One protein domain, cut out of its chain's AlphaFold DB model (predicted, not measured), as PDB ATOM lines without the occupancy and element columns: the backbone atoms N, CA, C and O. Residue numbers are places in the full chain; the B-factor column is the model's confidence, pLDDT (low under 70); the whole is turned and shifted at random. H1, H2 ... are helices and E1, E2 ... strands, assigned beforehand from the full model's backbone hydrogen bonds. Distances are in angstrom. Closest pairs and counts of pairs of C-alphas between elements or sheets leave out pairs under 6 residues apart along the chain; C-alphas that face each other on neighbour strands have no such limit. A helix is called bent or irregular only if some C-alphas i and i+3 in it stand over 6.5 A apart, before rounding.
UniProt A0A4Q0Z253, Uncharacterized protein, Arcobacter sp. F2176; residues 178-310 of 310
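AT A GLANCE: This is residues 178 to 310 of the 310 residues of an uncharacterized protein of Arcobacter sp. F2176 (UniProt A0A4Q0Z253). Picture a small head with one very long helix, H2, that runs along one side of it and far out beyond it: the head is a narrow sheet, mainly the long hairpin of E2 and E3 with E4 beside E3, and H1 packs over E2. The first part of H2 runs along this head, and its residues 275 to 307, with 308 to 310 after them, stick out as a free arm that makes much of the length. The printed part has 133 residues with four named strands and two named helices, in the order E1, H1, E2, E3, E4, H2; the class is mixed, helices and strands. The sheet is branched and mixed, with E1 parallel to E3 and E2 and E4 antiparallel to it. The whole is extended, with a radius of gyration of the C-alphas of 26.9 A and spans of 101 by 20 by 19 A.

IN THESE COORDINATES: Begin with the sheet's longest strand, E3, residues 217 to 229, 36.0 A long. Before it find E2, residues 201 to 211, 33.0 A long, from C-alpha 201 at (39.140, 37.675, 23.459). After it comes E4, residues 235 to 240, 13.7 A, and E1 is residues 178 to 180, 6.3 A. H1, residues 183 to 199, spans 25.3 A and is irregular: C-alphas 195 and 198 are 7.0 A apart. Find C-alpha 248 at (69.165, 45.892, 23.487); from there H2, residues 248 to 307, runs 87.2 A to C-alpha 307 at (-14.098, 23.899, 9.738).

HOW THE PARTS SIT: Look first at E3, which has E1 and E4 on one side and E2 on the other side. E2, E3 and E4 form a meander, each strand the antiparallel neighbour of the one before; between E2 and E3 see N 204 and O 226 at 2.8 A, and between E3 and E4 N 227 and O 237 at 2.8 A. E1 is parallel to E3, with N 218 and O 178 at 2.9 A. H1 is on the sheet at a height of 7.7 A, over E2 and along the strands at 9 degrees on the local plane; the closest C-alphas of H1 and E2, Thr 193 and Leu 203, are 5.7 A apart. H2 only grazes the sheet with its residues 248 to 270. H2 touches H1 with residues 256 to 274 alone, at a shallow tilt of 9 degrees, the same way; the closest C-alphas, Phe 192 and Leu 263, are 6.9 A apart. In H2 every O i to N i+4 pair is within hydrogen-bond range, in H1 11 of 13.

THE WHOLE: The two C-alphas farthest apart, Thr 214 and Asp 310, are 101.5 A apart; without residues 275 to 310, which stand free, the body spans 49 by 21 by 19 A. The printed part has no cut and no long link. Mean pLDDT of the printed part is 75.5; look for values under 70 at residues 178 to 186, 208 to 220, 277 to 279, 281 and 302 to 310.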
ATOM      1  N   HIS A 178      67.840  49.080  38.100       44.59
ATOM      2  CA  HIS A 178      66.982  49.962  37.324       44.59
ATOM      3  C   HIS A 178      66.199  49.122  36.313       44.59
ATOM      4  O   HIS A 178      66.789  48.484  35.437       44.59
ATOM      5  N   TYR A 179      64.873  49.120  36.445       45.69
ATOM      6  CA  TYR A 179      63.971  48.516  35.472       45.69
ATOM      7  C   TYR A 179      63.488  49.598  34.518       45.69
ATOM      8  O   TYR A 179      62.689  50.453  34.897       45.69
ATOM      9  N   GLU A 180      63.937  49.537  33.271       48.09
ATOM     10  CA  GLU A 180      63.389  50.389  32.220       48.09
ATOM     11  C   GLU A 180      62.086  49.742  31.731       48.09
ATOM     12  O   GLU A 180      62.091  48.728  31.026       48.09
ATOM     13  N   ILE A 181      60.952  50.262  32.209       49.81
ATOM     14  CA  ILE A 181      59.621  49.825  31.787       49.81
ATOM     15  C   ILE A 181      59.165  50.749  30.663       49.81
ATOM     16  O   ILE A 181      58.952  51.940  30.882       49.81
ATOM     17  N   ASP A 182      58.970  50.195  29.469       60.97
ATOM     18  CA  ASP A 182      58.442  50.961  28.347       60.97
ATOM     19  C   ASP A 182      56.939  51.242  28.530       60.97
ATOM     20  O   ASP A 182      56.062  50.398  28.296       60.97
ATOM     21  N   GLN A 183      56.637  52.470  28.950       57.50
ATOM     22  CA  GLN A 183      55.276  52.932  29.192       57.50
ATOM     23  C   GLN A 183      54.433  53.013  27.907       57.50
ATOM     24  O   GLN A 183      53.208  52.850  27.959       57.50
ATOM     25  N   LYS A 184      55.056  53.217  26.739       66.88
ATOM     26  CA  LYS A 184      54.337  53.265  25.457       66.88
ATOM     27  C   LYS A 184      53.796  51.885  25.103       66.88
ATOM     28  O   LYS A 184      52.620  51.769  24.750       66.88
ATOM     29  N   GLN A 185      54.603  50.836  25.276       65.19
ATOM     30  CA  GLN A 185      54.149  49.450  25.119       65.19
ATOM     31  C   GLN A 185      53.025  49.094  26.100       65.19
ATOM     32  O   GLN A 185      52.045  48.449  25.725       65.19
ATOM     33  N   LEU A 186      53.144  49.528  27.355       65.50
ATOM     34  CA  LEU A 186      52.126  49.300  28.380       65.50
ATOM     35  C   LEU A 186      50.758  49.855  27.984       65.50
ATOM     36  O   LEU A 186      49.753  49.136  28.040       65.50
ATOM     37  N   ASN A 187      50.731  51.119  27.559       71.12
ATOM     38  CA  ASN A 187      49.512  51.789  27.120       71.12
ATOM     39  C   ASN A 187      48.925  51.097  25.881       71.12
ATOM     40  O   ASN A 187      47.731  50.801  25.850       71.12
ATOM     41  N   LEU A 188      49.772  50.724  24.917       77.69
ATOM     42  CA  LEU A 188      49.375  49.985  23.719       77.69
ATOM     43  C   LEU A 188      48.678  48.650  24.055       77.69
ATOM     44  O   LEU A 188      47.600  48.355  23.530       77.69
ATOM     45  N   ILE A 189      49.263  47.847  24.952       76.94
ATOM     46  CA  ILE A 189      48.686  46.566  25.399       76.94
ATOM     47  C   ILE A 189      47.353  46.806  26.113       76.94
ATOM     48  O   ILE A 189      46.387  46.070  25.875       76.94
ATOM     49  N   LYS A 190      47.278  47.826  26.976       75.12
ATOM     50  CA  LYS A 190      46.067  48.153  27.739       75.12
ATOM     51  C   LYS A 190      44.926  48.553  26.806       75.12
ATOM     52  O   LYS A 190      43.827  47.996  26.899       75.12
ATOM     53  N   ASP A 191      45.206  49.438  25.858       81.50
ATOM     54  CA  ASP A 191      44.251  49.892  24.851       81.50
ATOM     55  C   ASP A 191      43.749  48.735  23.993       81.50
ATOM     56  O   ASP A 191      42.539  48.577  23.794       81.50
ATOM     57  N   PHE A 192      44.654  47.879  23.520       83.00
ATOM     58  CA  PHE A 192      44.273  46.705  22.745       83.00
ATOM     59  C   PHE A 192      43.415  45.733  23.563       83.00
ATOM     60  O   PHE A 192      42.369  45.284  23.089       83.00
ATOM     61  N   THR A 193      43.808  45.444  24.805       78.62
ATOM     62  CA  THR A 193      43.060  44.562  25.712       78.62
ATOM     63  C   THR A 193      41.629  45.063  25.906       78.62
ATOM     64  O   THR A 193      40.676  44.282  25.818       78.62
ATOM     65  N   ASN A 194      41.456  46.374  26.086       80.88
ATOM     66  CA  ASN A 194      40.144  47.004  26.193       80.88
ATOM     67  C   ASN A 194      39.343  46.900  24.887       80.88
ATOM     68  O   ASN A 194      38.160  46.559  24.926       80.88
ATOM     69  N   LYS A 195      39.986  47.116  23.731       83.75
ATOM     70  CA  LYS A 195      39.360  46.994  22.406       83.75
ATOM     71  C   LYS A 195      38.851  45.580  22.119       83.75
ATOM     72  O   LYS A 195      37.798  45.434  21.497       83.75
ATOM     73  N   ILE A 196      39.558  44.536  22.562       82.44
ATOM     74  CA  ILE A 196      39.173  43.146  22.269       82.44
ATOM     75  C   ILE A 196      38.236  42.512  23.303       82.44
ATOM     76  O   ILE A 196      37.563  41.524  22.996       82.44
ATOM     77  N   LYS A 197      38.147  43.079  24.513       80.38
ATOM     78  CA  LYS A 197      37.310  42.567  25.611       80.38
ATOM     79  C   LYS A 197      35.838  42.334  25.209       80.38
ATOM     80  O   LYS A 197      35.325  41.260  25.532       80.38
ATOM     81  N   PRO A 198      35.159  43.225  24.452       82.31
ATOM     82  CA  PRO A 198      33.779  43.002  23.990       82.31
ATOM     83  C   PRO A 198      33.619  41.836  23.003       82.31
ATOM     84  O   PRO A 198      32.501  41.416  22.701       82.31
ATOM     85  N   PHE A 199      34.723  41.330  22.454       80.88
ATOM     86  CA  PHE A 199      34.744  40.209  21.519       80.88
ATOM     87  C   PHE A 199      35.055  38.876  22.202       80.88
ATOM     88  O   PHE A 199      35.224  37.881  21.508       80.88
ATOM     89  N   PHE A 200      35.074  38.837  23.540       83.62
ATOM     90  CA  PHE A 200      35.421  37.653  24.334       83.62
ATOM     91  C   PHE A 200      36.836  37.139  24.061       83.62
ATOM     92  O   PHE A 200      37.128  35.986  24.351       83.62
ATOM     93  N   PHE A 201      37.725  37.991  23.557       84.56
ATOM     94  CA  PHE A 201      39.140  37.675  23.459       84.56
ATOM     95  C   PHE A 201      39.900  38.214  24.671       84.56
ATOM     96  O   PHE A 201      39.470  39.143  25.361       84.56
ATOM     97  N   GLU A 202      41.036  37.593  24.943       84.56
ATOM     98  CA  GLU A 202      41.983  37.991  25.970       84.56
ATOM     99  C   GLU A 202      43.370  38.092  25.354       84.56
ATOM    100  O   GLU A 202      43.825  37.131  24.733       84.56
ATOM    101  N   LEU A 203      44.033  39.235  25.538       83.50
ATOM    102  CA  LEU A 203      45.456  39.355  25.268       83.50
ATOM    103  C   LEU A 203      46.213  38.850  26.484       83.50
ATOM    104  O   LEU A 203      45.864  39.138  27.629       83.50
ATOM    105  N   LYS A 204      47.273  38.109  26.222       83.69
ATOM    106  CA  LYS A 204      48.204  37.673  27.233       83.69
ATOM    107  C   LYS A 204      49.619  37.943  26.764       83.69
ATOM    108  O   LYS A 204      49.957  37.736  25.598       83.69
ATOM    109  N   VAL A 205      50.435  38.381  27.710       77.88
ATOM    110  CA  VAL A 205      51.786  38.864  27.456       77.88
ATOM    111  C   VAL A 205      52.763  38.038  28.277       77.88
ATOM    112  O   VAL A 205      52.502  37.721  29.437       77.88
ATOM    113  N   THR A 206      53.869  37.649  27.657       78.88
ATOM    114  CA  THR A 206      54.996  37.011  28.342       78.88
ATOM    115  C   THR A 206      56.195  37.931  28.258       78.88
ATOM    116  O   THR A 206      56.434  38.550  27.222       78.88
ATOM    117  N   TYR A 207      56.950  37.989  29.347       73.44
ATOM    118  CA  TYR A 207      58.099  38.866  29.491       73.44
ATOM    119  C   TYR A 207      59.351  38.063  29.820       73.44
ATOM    120  O   TYR A 207      59.270  37.020  30.478       73.44
ATOM    121  N   ARG A 208      60.509  38.598  29.440       69.44
ATOM    122  CA  ARG A 208      61.820  38.131  29.897       69.44
ATOM    123  C   ARG A 208      62.644  39.319  30.370       69.44
ATOM    124  O   ARG A 208      62.562  40.401  29.798       69.44
ATOM    125  N   ASN A 209      63.440  39.074  31.402       67.62
ATOM    126  CA  ASN A 209      64.446  40.017  31.853       67.62
ATOM    127  C   ASN A 209      65.748  39.732  31.107       67.62
ATOM    128  O   ASN A 209      66.201  38.584  31.072       67.62
ATOM    129  N   PHE A 210      66.334  40.769  30.530       63.66
ATOM    130  CA  PHE A 210      67.688  40.744  30.007       63.66
ATOM    131  C   PHE A 210      68.562  41.645  30.864       63.66
ATOM    132  O   PHE A 210      68.191  42.779  31.167       63.66
ATOM    133  N   ASN A 211      69.720  41.119  31.246       62.22
ATOM    134  CA  ASN A 211      70.735  41.866  31.963       62.22
ATOM    135  C   ASN A 211      71.835  42.240  30.970       62.22
ATOM    136  O   ASN A 211      72.227  41.401  30.156       62.22
ATOM    137  N   LYS A 212      72.304  43.484  31.017       57.09
ATOM    138  CA  LYS A 212      73.478  43.924  30.260       57.09
ATOM    139  C   LYS A 212      74.604  44.193  31.255       57.09
ATOM    140  O   LYS A 212      74.341  44.759  32.311       57.09
ATOM    141  N   ASP A 213      75.827  43.802  30.888       46.28
ATOM    142  CA  ASP A 213      77.029  43.644  31.738       46.28
ATOM    143  C   ASP A 213      77.388  44.805  32.683       46.28
ATOM    144  O   ASP A 213      78.177  44.654  33.612       46.28
ATOM    145  N   THR A 214      76.787  45.973  32.519       37.66
ATOM    146  CA  THR A 214      76.939  47.109  33.422       37.66
ATOM    147  C   THR A 214      75.896  47.062  34.538       37.66
ATOM    148  O   THR A 214      74.953  47.841  34.460       37.66
ATOM    149  N   PHE A 215      76.047  46.138  35.502       39.03
ATOM    150  CA  PHE A 215      75.591  46.097  36.921       39.03
ATOM    151  C   PHE A 215      74.278  46.784  37.406       39.03
ATOM    152  O   PHE A 215      73.958  46.696  38.587       39.03
ATOM    153  N   TYR A 216      73.478  47.425  36.556       45.19
ATOM    154  CA  TYR A 216      72.515  48.459  36.944       45.19
ATOM    155  C   TYR A 216      71.261  48.517  36.068       45.19
ATOM    156  O   TYR A 216      70.293  49.136  36.495       45.19
ATOM    157  N   LYS A 217      71.230  47.891  34.881       49.19
ATOM    158  CA  LYS A 217      70.082  47.980  33.956       49.19
ATOM    159  C   LYS A 217      69.509  46.609  33.620       49.19
ATOM    160  O   LYS A 217      70.131  45.817  32.913       49.19
ATOM    161  N   GLU A 218      68.296  46.366  34.100       57.06
ATOM    162  CA  GLU A 218      67.527  45.163  33.807       57.06
ATOM    163  C   GLU A 218      66.380  45.526  32.853       57.06
ATOM    164  O   GLU A 218      65.453  46.261  33.199       57.06
ATOM    165  N   TYR A 219      66.446  45.022  31.623       63.09
ATOM    166  CA  TYR A 219      65.421  45.253  30.609       63.09
ATOM    167  C   TYR A 219      64.344  44.191  30.730       63.09
ATOM    168  O   TYR A 219      64.607  43.008  30.503       63.09
ATOM    169  N   ARG A 220      63.114  44.598  31.037       67.69
ATOM    170  CA  ARG A 220      61.966  43.693  31.015       67.69
ATOM    171  C   ARG A 220      61.199  43.867  29.715       67.69
ATOM    172  O   ARG A 220      60.385  44.774  29.585       67.69
ATOM    173  N   VAL A 221      61.430  42.960  28.776       70.56
ATOM    174  CA  VAL A 221      60.893  43.069  27.415       70.56
ATOM    175  C   VAL A 221      59.834  42.010  27.138       70.56
ATOM    176  O   VAL A 221      59.843  40.924  27.730       70.56
ATOM    177  N   ILE A 222      58.906  42.324  26.236       76.50
ATOM    178  CA  ILE A 222      57.847  41.415  25.791       76.50
ATOM    179  C   ILE A 222      58.451  40.371  24.861       76.50
ATOM    180  O   ILE A 222      58.848  40.683  23.752       76.50
ATOM    181  N   THR A 223      58.474  39.109  25.267       81.75
ATOM    182  CA  THR A 223      58.985  38.029  24.408       81.75
ATOM    183  C   THR A 223      57.893  37.309  23.647       81.75
ATOM    184  O   THR A 223      58.182  36.575  22.707       81.75
ATOM    185  N   GLN A 224      56.639  37.455  24.070       85.12
ATOM    186  CA  GLN A 224      55.533  36.776  23.419       85.12
ATOM    187  C   GLN A 224      54.207  37.488  23.671       85.12
ATOM    188  O   GLN A 224      53.892  37.845  24.809       85.12
ATOM    189  N   LEU A 225      53.388  37.579  22.626       86.31
ATOM    190  CA  LEU A 225      51.985  37.972  22.702       86.31
ATOM    191  C   LEU A 225      51.116  36.809  22.241       86.31
ATOM    192  O   LEU A 225      51.404  36.158  21.238       86.31
ATOM    193  N   TYR A 226      50.051  36.514  22.978       87.19
ATOM    194  CA  TYR A 226      49.085  35.503  22.566       87.19
ATOM    195  C   TYR A 226      47.659  35.937  22.873       87.19
ATOM    196  O   TYR A 226      47.362  36.463  23.944       87.19
ATOM    197  N   ILE A 227      46.766  35.702  21.919       88.31
ATOM    198  CA  ILE A 227      45.356  36.061  22.007       88.31
ATOM    199  C   ILE A 227      44.551  34.783  22.129       88.31
ATOM    200  O   ILE A 227      44.687  33.869  21.317       88.31
ATOM    201  N   LYS A 228      43.717  34.709  23.163       87.88
ATOM    202  CA  LYS A 228      42.851  33.560  23.439       87.88
ATOM    203  C   LYS A 228      41.394  33.944  23.322       87.88
ATOM    204  O   LYS A 228      40.997  35.012  23.779       87.88
ATOM    205  N   ASP A 229      40.595  33.041  22.774       84.19
ATOM    206  CA  ASP A 229      39.146  33.119  22.926       84.19
ATOM    207  C   ASP A 229      38.786  32.662  24.349       84.19
ATOM    208  O   ASP A 229      39.121  31.555  24.778       84.19
ATOM    209  N   LYS A 230      38.114  33.520  25.119       81.00
ATOM    210  CA  LYS A 230      37.728  33.226  26.505       81.00
ATOM    211  C   LYS A 230      36.703  32.101  26.608       81.00
ATOM    212  O   LYS A 230      36.630  31.496  27.682       81.00
ATOM    213  N   ARG A 231      35.938  31.836  25.544       83.19
ATOM    214  CA  ARG A 231      34.892  30.807  25.484       83.19
ATOM    215  C   ARG A 231      35.503  29.430  25.277       83.19
ATOM    216  O   ARG A 231      35.232  28.527  26.054       83.19
ATOM    217  N   THR A 232      36.351  29.288  24.262       81.62
ATOM    218  CA  THR A 232      36.942  27.991  23.893       81.62
ATOM    219  C   THR A 232      38.278  27.725  24.580       81.62
ATOM    220  O   THR A 232      38.778  26.607  24.528       81.62
ATOM    221  N   LYS A 233      38.885  28.752  25.195       79.56
ATOM    222  CA  LYS A 233      40.258  28.753  25.736       79.56
ATOM    223  C   LYS A 233      41.347  28.479  24.692       79.56
ATOM    224  O   LYS A 233      42.524  28.409  25.051       79.56
ATOM    225  N   GLN A 234      40.982  28.374  23.415       82.38
ATOM    226  CA  GLN A 234      41.917  28.122  22.328       82.38
ATOM    227  C   GLN A 234      42.701  29.385  21.970       82.38
ATOM    228  O   GLN A 234      42.219  30.515  22.101       82.38
ATOM    229  N   CYS A 235      43.935  29.172  21.514       84.38
ATOM    230  CA  CYS A 235      44.780  30.232  20.991       84.38
ATOM    231  C   CYS A 235      44.255  30.663  19.621       84.38
ATOM    232  O   CYS A 235      44.159  29.854  18.705       84.38
ATOM    233  N   TYR A 236      43.923  31.941  19.498       85.38
ATOM    234  CA  TYR A 236      43.525  32.561  18.245       85.38
ATOM    235  C   TYR A 236      44.747  32.951  17.414       85.38
ATOM    236  O   TYR A 236      44.801  32.669  16.222       85.38
ATOM    237  N   GLN A 237      45.725  33.594  18.053       89.56
ATOM    238  CA  GLN A 237      46.938  34.079  17.405       89.56
ATOM    239  C   GLN A 237      48.058  34.195  18.438       89.56
ATOM    240  O   GLN A 237      47.794  34.481  19.609       89.56
ATOM    241  N   LYS A 238      49.297  33.950  18.020       90.25
ATOM    242  CA  LYS A 238      50.486  33.991  18.870       90.25
ATOM    243  C   LYS A 238      51.648  34.554  18.061       90.25
ATOM    244  O   LYS A 238      51.820  34.135  16.925       90.25
ATOM    245  N   GLU A 239      52.440  35.415  18.687       91.44
ATOM    246  CA  GLU A 239      53.689  35.937  18.134       91.44
ATOM    247  C   GLU A 239      54.805  35.905  19.179       91.44
ATOM    248  O   GLU A 239      54.535  36.092  20.372       91.44
ATOM    249  N   ASN A 240      56.040  35.651  18.741       89.00
ATOM    250  CA  ASN A 240      57.231  35.660  19.593       89.00
ATOM    251  C   ASN A 240      58.219  36.734  19.117       89.00
ATOM    252  O   ASN A 240      58.408  36.927  17.922       89.00
ATOM    253  N   PHE A 241      58.900  37.374  20.061       85.94
ATOM    254  CA  PHE A 241      59.826  38.474  19.801       85.94
ATOM    255  C   PHE A 241      61.223  38.114  20.307       85.94
ATOM    256  O   PHE A 241      61.390  37.586  21.413       85.94
ATOM    257  N   THR A 242      62.234  38.405  19.493       83.12
ATOM    258  CA  THR A 242      63.644  38.107  19.775       83.12
ATOM    259  C   THR A 242      64.435  39.387  19.990       83.12
ATOM    260  O   THR A 242      64.244  40.355  19.260       83.12
ATOM    261  N   TYR A 243      65.358  39.377  20.948       82.75
ATOM    262  CA  TYR A 243      66.152  40.548  21.319       82.75
ATOM    263  C   TYR A 243      67.641  40.228  21.242       82.75
ATOM    264  O   TYR A 243      68.069  39.168  21.705       82.75
ATOM    265  N   ASN A 244      68.426  41.149  20.684       82.00
ATOM    266  CA  ASN A 244      69.880  41.091  20.736       82.00
ATOM    267  C   ASN A 244      70.356  41.780  22.026       82.00
ATOM    268  O   ASN A 244      70.064  42.956  22.245       82.00
ATOM    269  N   ILE A 245      71.077  41.039  22.872       76.00
ATOM    270  CA  ILE A 245      71.548  41.504  24.187       76.00
ATOM    271  C   ILE A 245      72.547  42.658  24.052       76.00
ATOM    272  O   ILE A 245      72.435  43.664  24.757       76.00
ATOM    273  N   ASP A 246      73.451  42.574  23.081       78.69
ATOM    274  CA  ASP A 246      74.495  43.579  22.863       78.69
ATOM    275  C   ASP A 246      73.893  44.910  22.388       78.69
ATOM    276  O   ASP A 246      74.329  45.997  22.792       78.69
ATOM    277  N   ARG A 247      72.815  44.822  21.595       79.94
ATOM    278  CA  ARG A 247      72.073  45.946  21.000       79.94
ATOM    279  C   ARG A 247      70.638  46.034  21.522       79.94
ATOM    280  O   ARG A 247      69.686  46.137  20.743       79.94
ATOM    281  N   MET A 248      70.480  45.983  22.844       77.00
ATOM    282  CA  MET A 248      69.165  45.892  23.487       77.00
ATOM    283  C   MET A 248      68.225  47.050  23.114       77.00
ATOM    284  O   MET A 248      67.103  46.798  22.691       77.00
ATOM    285  N   THR A 249      68.680  48.305  23.166       72.12
ATOM    286  CA  THR A 249      67.843  49.482  22.850       72.12
ATOM    287  C   THR A 249      67.329  49.481  21.406       72.12
ATOM    288  O   THR A 249      66.152  49.735  21.161       72.12
ATOM    289  N   GLU A 250      68.186  49.139  20.440       80.31
ATOM    290  CA  GLU A 250      67.792  49.011  19.029       80.31
ATOM    291  C   GLU A 250      66.809  47.844  18.835       80.31
ATOM    292  O   GLU A 250      65.820  47.969  18.111       80.31
ATOM    293  N   SER A 251      67.057  46.718  19.512       80.88
ATOM    294  CA  SER A 251      66.181  45.540  19.469       80.88
ATOM    295  C   SER A 251      64.798  45.826  20.051       80.88
ATOM    296  O   SER A 251      63.808  45.333  19.518       80.88
ATOM    297  N   ILE A 252      64.727  46.625  21.120       78.75
ATOM    298  CA  ILE A 252      63.467  47.092  21.707       78.75
ATOM    299  C   ILE A 252      62.694  47.911  20.679       78.75
ATOM    300  O   ILE A 252      61.635  47.466  20.254       78.75
ATOM    301  N   SER A 253      63.280  48.990  20.158       79.62
ATOM    302  CA  SER A 253      62.610  49.874  19.192       79.62
ATOM    303  C   SER A 253      62.076  49.140  17.946       79.62
ATOM    304  O   SER A 253      60.941  49.362  17.506       79.62
ATOM    305  N   LYS A 254      62.855  48.196  17.394       82.81
ATOM    306  CA  LYS A 254      62.402  47.360  16.267       82.81
ATOM    307  C   LYS A 254      61.212  46.481  16.648       82.81
ATOM    308  O   LYS A 254      60.233  46.419  15.903       82.81
ATOM    309  N   ASN A 255      61.279  45.824  17.804       83.12
ATOM    310  CA  ASN A 255      60.190  44.977  18.277       83.12
ATOM    311  C   ASN A 255      58.943  45.785  18.658       83.12
ATOM    312  O   ASN A 255      57.845  45.282  18.456       83.12
ATOM    313  N   ASP A 256      59.067  47.030  19.120       79.94
ATOM    314  CA  ASP A 256      57.920  47.897  19.439       79.94
ATOM    315  C   ASP A 256      57.043  48.143  18.216       79.94
ATOM    316  O   ASP A 256      55.814  48.030  18.269       79.94
ATOM    317  N   THR A 257      57.694  48.443  17.092       82.69
ATOM    318  CA  THR A 257      57.025  48.647  15.806       82.69
ATOM    319  C   THR A 257      56.284  47.376  15.396       82.69
ATOM    320  O   THR A 257      55.092  47.420  15.088       82.69
ATOM    321  N   TYR A 258      56.952  46.227  15.504       85.56
ATOM    322  CA  TYR A 258      56.371  44.942  15.133       85.56
ATOM    323  C   TYR A 258      55.209  44.519  16.050       85.56
ATOM    324  O   TYR A 258      54.173  44.045  15.582       85.56
ATOM    325  N   ILE A 259      55.324  44.758  17.359       85.56
ATOM    326  CA  ILE A 259      54.249  44.537  18.336       85.56
ATOM    327  C   ILE A 259      53.009  45.349  17.954       85.56
ATOM    328  O   ILE A 259      51.894  44.822  17.967       85.56
ATOM    329  N   LYS A 260      53.185  46.624  17.596       86.38
ATOM    330  CA  LYS A 260      52.075  47.496  17.197       86.38
ATOM    331  C   LYS A 260      51.356  46.967  15.957       86.38
ATOM    332  O   LYS A 260      50.134  46.822  15.982       86.38
ATOM    333  N   GLU A 261      52.102  46.602  14.920       87.50
ATOM    334  CA  GLU A 261      51.548  46.022  13.691       87.50
ATOM    335  C   GLU A 261      50.812  44.700  13.947       87.50
ATOM    336  O   GLU A 261      49.717  44.465  13.419       87.50
ATOM    337  N   PHE A 262      51.369  43.844  14.808       88.44
ATOM    338  CA  PHE A 262      50.723  42.604  15.225       88.44
ATOM    339  C   PHE A 262      49.372  42.869  15.905       88.44
ATOM    340  O   PHE A 262      48.367  42.233  15.572       88.44
ATOM    341  N   LEU A 263      49.312  43.819  16.841       87.81
ATOM    342  CA  LEU A 263      48.065  44.162  17.520       87.81
ATOM    343  C   LEU A 263      47.041  44.760  16.540       87.81
ATOM    344  O   LEU A 263      45.891  44.317  16.514       87.81
ATOM    345  N   ASP A 264      47.437  45.693  15.676       87.44
ATOM    346  CA  ASP A 264      46.520  46.339  14.726       87.44
ATOM    347  C   ASP A 264      45.957  45.360  13.679       87.44
ATOM    348  O   ASP A 264      44.744  45.342  13.404       87.44
ATOM    349  N   SER A 265      46.808  44.484  13.140       88.62
ATOM    350  CA  SER A 265      46.389  43.429  12.208       88.62
ATOM    351  C   SER A 265      45.454  42.424  12.886       88.62
ATOM    352  O   SER A 265      44.394  42.087  12.340       88.62
ATOM    353  N   THR A 266      45.765  42.019  14.120       87.31
ATOM    354  CA  THR A 266      44.916  41.088  14.866       87.31
ATOM    355  C   THR A 266      43.550  41.695  15.187       87.31
ATOM    356  O   THR A 266      42.516  41.035  15.028       87.31
ATOM    357  N   TYR A 267      43.510  42.964  15.601       87.44
ATOM    358  CA  TYR A 267      42.253  43.661  15.872       87.44
ATOM    359  C   TYR A 267      41.342  43.674  14.639       87.44
ATOM    360  O   TYR A 267      40.146  43.368  14.722       87.44
ATOM    361  N   SER A 268      41.925  43.984  13.482       86.62
ATOM    362  CA  SER A 268      41.226  44.011  12.198       86.62
ATOM    363  C   SER A 268      40.646  42.638  11.843       86.62
ATOM    364  O   SER A 268      39.467  42.540  11.479       86.62
ATOM    365  N   ALA A 269      41.416  41.565  12.049       85.62
ATOM    366  CA  ALA A 269      40.969  40.193  11.815       85.62
ATOM    367  C   ALA A 269      39.806  39.779  12.742       85.62
ATOM    368  O   ALA A 269      38.805  39.223  12.277       85.62
ATOM    369  N   ILE A 270      39.888  40.106  14.039       84.75
ATOM    370  CA  ILE A 270      38.819  39.842  15.019       84.75
ATOM    371  C   ILE A 270      37.521  40.553  14.609       84.75
ATOM    372  O   ILE A 270      36.438  39.951  14.609       84.75
ATOM    373  N   LYS A 271      37.616  41.828  14.213       83.50
ATOM    374  CA  LYS A 271      36.463  42.632  13.788       83.50
ATOM    375  C   LYS A 271      35.801  42.058  12.534       83.50
ATOM    376  O   LYS A 271      34.567  42.007  12.468       83.50
ATOM    377  N   LEU A 272      36.596  41.598  11.565       82.38
ATOM    378  CA  LEU A 272      36.097  40.978  10.339       82.38
ATOM    379  C   LEU A 272      35.343  39.675  10.642       82.38
ATOM    380  O   LEU A 272      34.183  39.545  10.252       82.38
ATOM    381  N   LYS A 273      35.936  38.765  11.431       72.81
ATOM    382  CA  LYS A 273      35.285  37.506  11.843       72.81
ATOM    383  C   LYS A 273      33.939  37.745  12.533       72.81
ATOM    384  O   LYS A 273      32.968  37.046  12.231       72.81
ATOM    385  N   LYS A 274      33.837  38.755  13.409       71.44
ATOM    386  CA  LYS A 274      32.559  39.122  14.046       71.44
ATOM    387  C   LYS A 274      31.520  39.582  13.027       71.44
ATOM    388  O   LYS A 274      30.371  39.154  13.113       71.44
ATOM    389  N   ARG A 275      31.900  40.450  12.083       71.56
ATOM    390  CA  ARG A 275      30.986  40.921  11.028       71.56
ATOM    391  C   ARG A 275      30.453  39.752  10.205       71.56
ATOM    392  O   ARG A 275      29.246  39.674   9.993       71.56
ATOM    393  N   THR A 276      31.312  38.804   9.836       70.44
ATOM    394  CA  THR A 276      30.904  37.593   9.114       70.44
ATOM    395  C   THR A 276      29.947  36.728   9.941       70.44
ATOM    396  O   THR A 276      28.924  36.286   9.423       70.44
ATOM    397  N   TYR A 277      30.232  36.511  11.230       67.81
ATOM    398  CA  TYR A 277      29.364  35.729  12.120       67.81
ATOM    399  C   TYR A 277      27.985  36.379  12.322       67.81
ATOM    400  O   TYR A 277      26.961  35.712  12.173       67.81
ATOM    401  N   LEU A 278      27.943  37.689  12.592       67.12
ATOM    402  CA  LEU A 278      26.692  38.442  12.716       67.12
ATOM    403  C   LEU A 278      25.894  38.437  11.408       67.12
ATOM    404  O   LEU A 278      24.682  38.244  11.443       67.12
ATOM    405  N   GLY A 279      26.565  38.582  10.261       64.50
ATOM    406  CA  GLY A 279      25.933  38.474   8.946       64.50
ATOM    407  C   GLY A 279      25.262  37.114   8.736       64.50
ATOM    408  O   GLY A 279      24.094  37.064   8.354       64.50
ATOM    409  N   LYS A 280      25.951  36.014   9.074       70.81
ATOM    410  CA  LYS A 280      25.379  34.657   9.017       70.81
ATOM    411  C   LYS A 280      24.166  34.506   9.939       70.81
ATOM    412  O   LYS A 280      23.128  34.032   9.489       70.81
ATOM    413  N   LEU A 281      24.253  34.955  11.193       66.38
ATOM    414  CA  LEU A 281      23.128  34.929  12.141       66.38
ATOM    415  C   LEU A 281      21.902  35.690  11.623       66.38
ATOM    416  O   LEU A 281      20.775  35.227  11.785       66.38
ATOM    417  N   LEU A 282      22.116  36.838  10.983       72.69
ATOM    418  CA  LEU A 282      21.043  37.669  10.439       72.69
ATOM    419  C   LEU A 282      20.380  37.024   9.211       72.69
ATOM    420  O   LEU A 282      19.177  37.176   8.995       72.69
ATOM    421  N   ILE A 283      21.146  36.269   8.420       80.50
ATOM    422  CA  ILE A 283      20.610  35.422   7.347       80.50
ATOM    423  C   ILE A 283      19.776  34.284   7.947       80.50
ATOM    424  O   ILE A 283      18.629  34.102   7.540       80.50
ATOM    425  N   TYR A 284      20.302  33.566   8.948       76.38
ATOM    426  CA  TYR A 284      19.581  32.478   9.614       76.38
ATOM    427  C   TYR A 284      18.287  32.952  10.282       76.38
ATOM    428  O   TYR A 284      17.260  32.294  10.134       76.38
ATOM    429  N   SER A 285      18.287  34.109  10.951       75.19
ATOM    430  CA  SER A 285      17.079  34.652  11.585       75.19
ATOM    431  C   SER A 285      16.002  35.020  10.560       75.19
ATOM    432  O   SER A 285      14.825  34.712  10.761       75.19
ATOM    433  N   LYS A 286      16.389  35.596   9.413       84.38
ATOM    434  CA  LYS A 286      15.474  35.839   8.285       84.38
ATOM    435  C   LYS A 286      14.913  34.532   7.720       84.38
ATOM    436  O   LYS A 286      13.727  34.479   7.387       84.38
ATOM    437  N   LEU A 287      15.739  33.489   7.622       85.12
ATOM    438  CA  LEU A 287      15.328  32.169   7.138       85.12
ATOM    439  C   LEU A 287      14.331  31.507   8.100       85.12
ATOM    440  O   LEU A 287      13.263  31.079   7.667       85.12
ATOM    441  N   LEU A 288      14.624  31.518   9.402       78.44
ATOM    442  CA  LEU A 288      13.732  31.023  10.453       78.44
ATOM    443  C   LEU A 288      12.394  31.766  10.453       78.44
ATOM    444  O   LEU A 288      11.346  31.127  10.489       78.44
ATOM    445  N   LYS A 289      12.406  33.098  10.310       84.69
ATOM    446  CA  LYS A 289      11.174  33.894  10.198       84.69
ATOM    447  C   LYS A 289      10.335  33.474   8.986       84.69
ATOM    448  O   LYS A 289       9.120  33.337   9.107       84.69
ATOM    449  N   LYS A 290      10.961  33.231   7.826       87.94
ATOM    450  CA  LYS A 290      10.262  32.731   6.626       87.94
ATOM    451  C   LYS A 290       9.651  31.346   6.850       87.94
ATOM    452  O   LYS A 290       8.498  31.139   6.480       87.94
ATOM    453  N   ILE A 291      10.404  30.423   7.451       86.12
ATOM    454  CA  ILE A 291       9.922  29.072   7.776       86.12
ATOM    455  C   ILE A 291       8.730  29.156   8.735       86.12
ATOM    456  O   ILE A 291       7.694  28.552   8.470       86.12
ATOM    457  N   PHE A 292       8.837  29.968   9.785       80.75
ATOM    458  CA  PHE A 292       7.782  30.159  10.777       80.75
ATOM    459  C   PHE A 292       6.495  30.734  10.165       80.75
ATOM    460  O   PHE A 292       5.411  30.201  10.390       80.75
ATOM    461  N   ILE A 293       6.601  31.757   9.307       87.44
ATOM    462  CA  ILE A 293       5.446  32.302   8.571       87.44
ATOM    463  C   ILE A 293       4.797  31.222   7.692       87.44
ATOM    464  O   ILE A 293       3.571  31.131   7.623       87.44
ATOM    465  N   ARG A 294       5.602  30.397   7.012       84.62
ATOM    466  CA  ARG A 294       5.093  29.317   6.155       84.62
ATOM    467  C   ARG A 294       4.380  28.241   6.973       84.62
ATOM    468  O   ARG A 294       3.314  27.796   6.562       84.62
ATOM    469  N   TYR A 295       4.925  27.882   8.131       84.88
ATOM    470  CA  TYR A 295       4.293  26.968   9.079       84.88
ATOM    471  C   TYR A 295       2.930  27.492   9.550       84.88
ATOM    472  O   TYR A 295       1.937  26.777   9.431       84.88
ATOM    473  N   ILE A 296       2.847  28.760   9.978       81.69
ATOM    474  CA  ILE A 296       1.575  29.385  10.383       81.69
ATOM    475  C   ILE A 296       0.550  29.339   9.247       81.69
ATOM    476  O   ILE A 296      -0.604  28.991   9.490       81.69
ATOM    477  N   LYS A 297       0.955  29.640   8.004       84.00
ATOM    478  CA  LYS A 297       0.067  29.575   6.829       84.00
ATOM    479  C   LYS A 297      -0.467  28.165   6.562       84.00
ATOM    480  O   LYS A 297      -1.624  28.011   6.188       84.00
ATOM    481  N   ILE A 298       0.368  27.140   6.735       84.12
ATOM    482  CA  ILE A 298      -0.052  25.741   6.572       84.12
ATOM    483  C   ILE A 298      -1.049  25.360   7.669       84.12
ATOM    484  O   ILE A 298      -2.094  24.796   7.360       84.12
ATOM    485  N   GLN A 299      -0.765  25.717   8.925       79.50
ATOM    486  CA  GLN A 299      -1.648  25.428  10.059       79.50
ATOM    487  C   GLN A 299      -3.005  26.132   9.929       79.50
ATOM    488  O   GLN A 299      -4.041  25.493  10.074       79.50
ATOM    489  N   THR A 300      -3.023  27.417   9.564       74.69
ATOM    490  CA  THR A 300      -4.279  28.156   9.325       74.69
ATOM    491  C   THR A 300      -5.090  27.563   8.175       74.69
ATOM    492  O   THR A 300      -6.300  27.414   8.316       74.69
ATOM    493  N   LYS A 301      -4.442  27.132   7.082       76.38
ATOM    494  CA  LYS A 301      -5.118  26.437   5.975       76.38
ATOM    495  C   LYS A 301      -5.690  25.074   6.395       76.38
ATOM    496  O   LYS A 301      -6.777  24.702   5.961       76.38
ATOM    497  N   HIS A 302      -4.978  24.333   7.242       65.62
ATOM    498  CA  HIS A 302      -5.466  23.067   7.795       65.62
ATOM    499  C   HIS A 302      -6.684  23.261   8.705       65.62
ATOM    500  O   HIS A 302      -7.623  22.471   8.632       65.62
ATOM    501  N   ILE A 303      -6.689  24.315   9.525       66.94
ATOM    502  CA  ILE A 303      -7.824  24.664  10.391       66.94
ATOM    503  C   ILE A 303      -9.038  25.055   9.541       66.94
ATOM    504  O   ILE A 303     -10.118  24.519   9.760       66.94
ATOM    505  N   SER A 304      -8.868  25.898   8.516       59.59
ATOM    506  CA  SER A 304      -9.977  26.285   7.630       59.59
ATOM    507  C   SER A 304     -10.569  25.108   6.845       59.59
ATOM    508  O   SER A 304     -11.759  25.098   6.564       59.59
ATOM    509  N   LEU A 305      -9.753  24.105   6.500       60.41
ATOM    510  CA  LEU A 305     -10.228  22.888   5.828       60.41
ATOM    511  C   LEU A 305     -10.968  21.932   6.772       60.41
ATOM    512  O   LEU A 305     -11.817  21.185   6.304       60.41
ATOM    513  N   LYS A 306     -10.662  21.941   8.075       57.66
ATOM    514  CA  LYS A 306     -11.435  21.189   9.075       57.66
ATOM    515  C   LYS A 306     -12.800  21.828   9.328       57.66
ATOM    516  O   LYS A 306     -13.789  21.122   9.293       57.66
ATOM    517  N   VAL A 307     -12.851  23.153   9.478       56.84
ATOM    518  CA  VAL A 307     -14.098  23.899   9.738       56.84
ATOM    519  C   VAL A 307     -15.109  23.813   8.584       56.84
ATOM    520  O   VAL A 307     -16.297  23.933   8.824       56.84
ATOM    521  N   ASN A 308     -14.661  23.601   7.342       56.03
ATOM    522  CA  ASN A 308     -15.557  23.458   6.185       56.03
ATOM    523  C   ASN A 308     -16.048  22.018   5.935       56.03
ATOM    524  O   ASN A 308     -16.838  21.814   5.017       56.03
ATOM    525  N   ASN A 309     -15.529  21.030   6.669       52.41
ATOM    526  CA  ASN A 309     -15.906  19.618   6.542       52.41
ATOM    527  C   ASN A 309     -16.736  19.112   7.739       52.41
ATOM    528  O   ASN A 309     -17.130  17.947   7.723       52.41
ATOM    529  N   ASP A 310     -16.976  19.971   8.734       47.56
ATOM    530  CA  ASP A 310     -17.954  19.796   9.816       47.56
ATOM    531  C   ASP A 310     -19.208  20.633   9.496       47.56
ATOM    532  O   ASP A 310     -20.327  20.177   9.822       47.56
TER     533      ASP A 310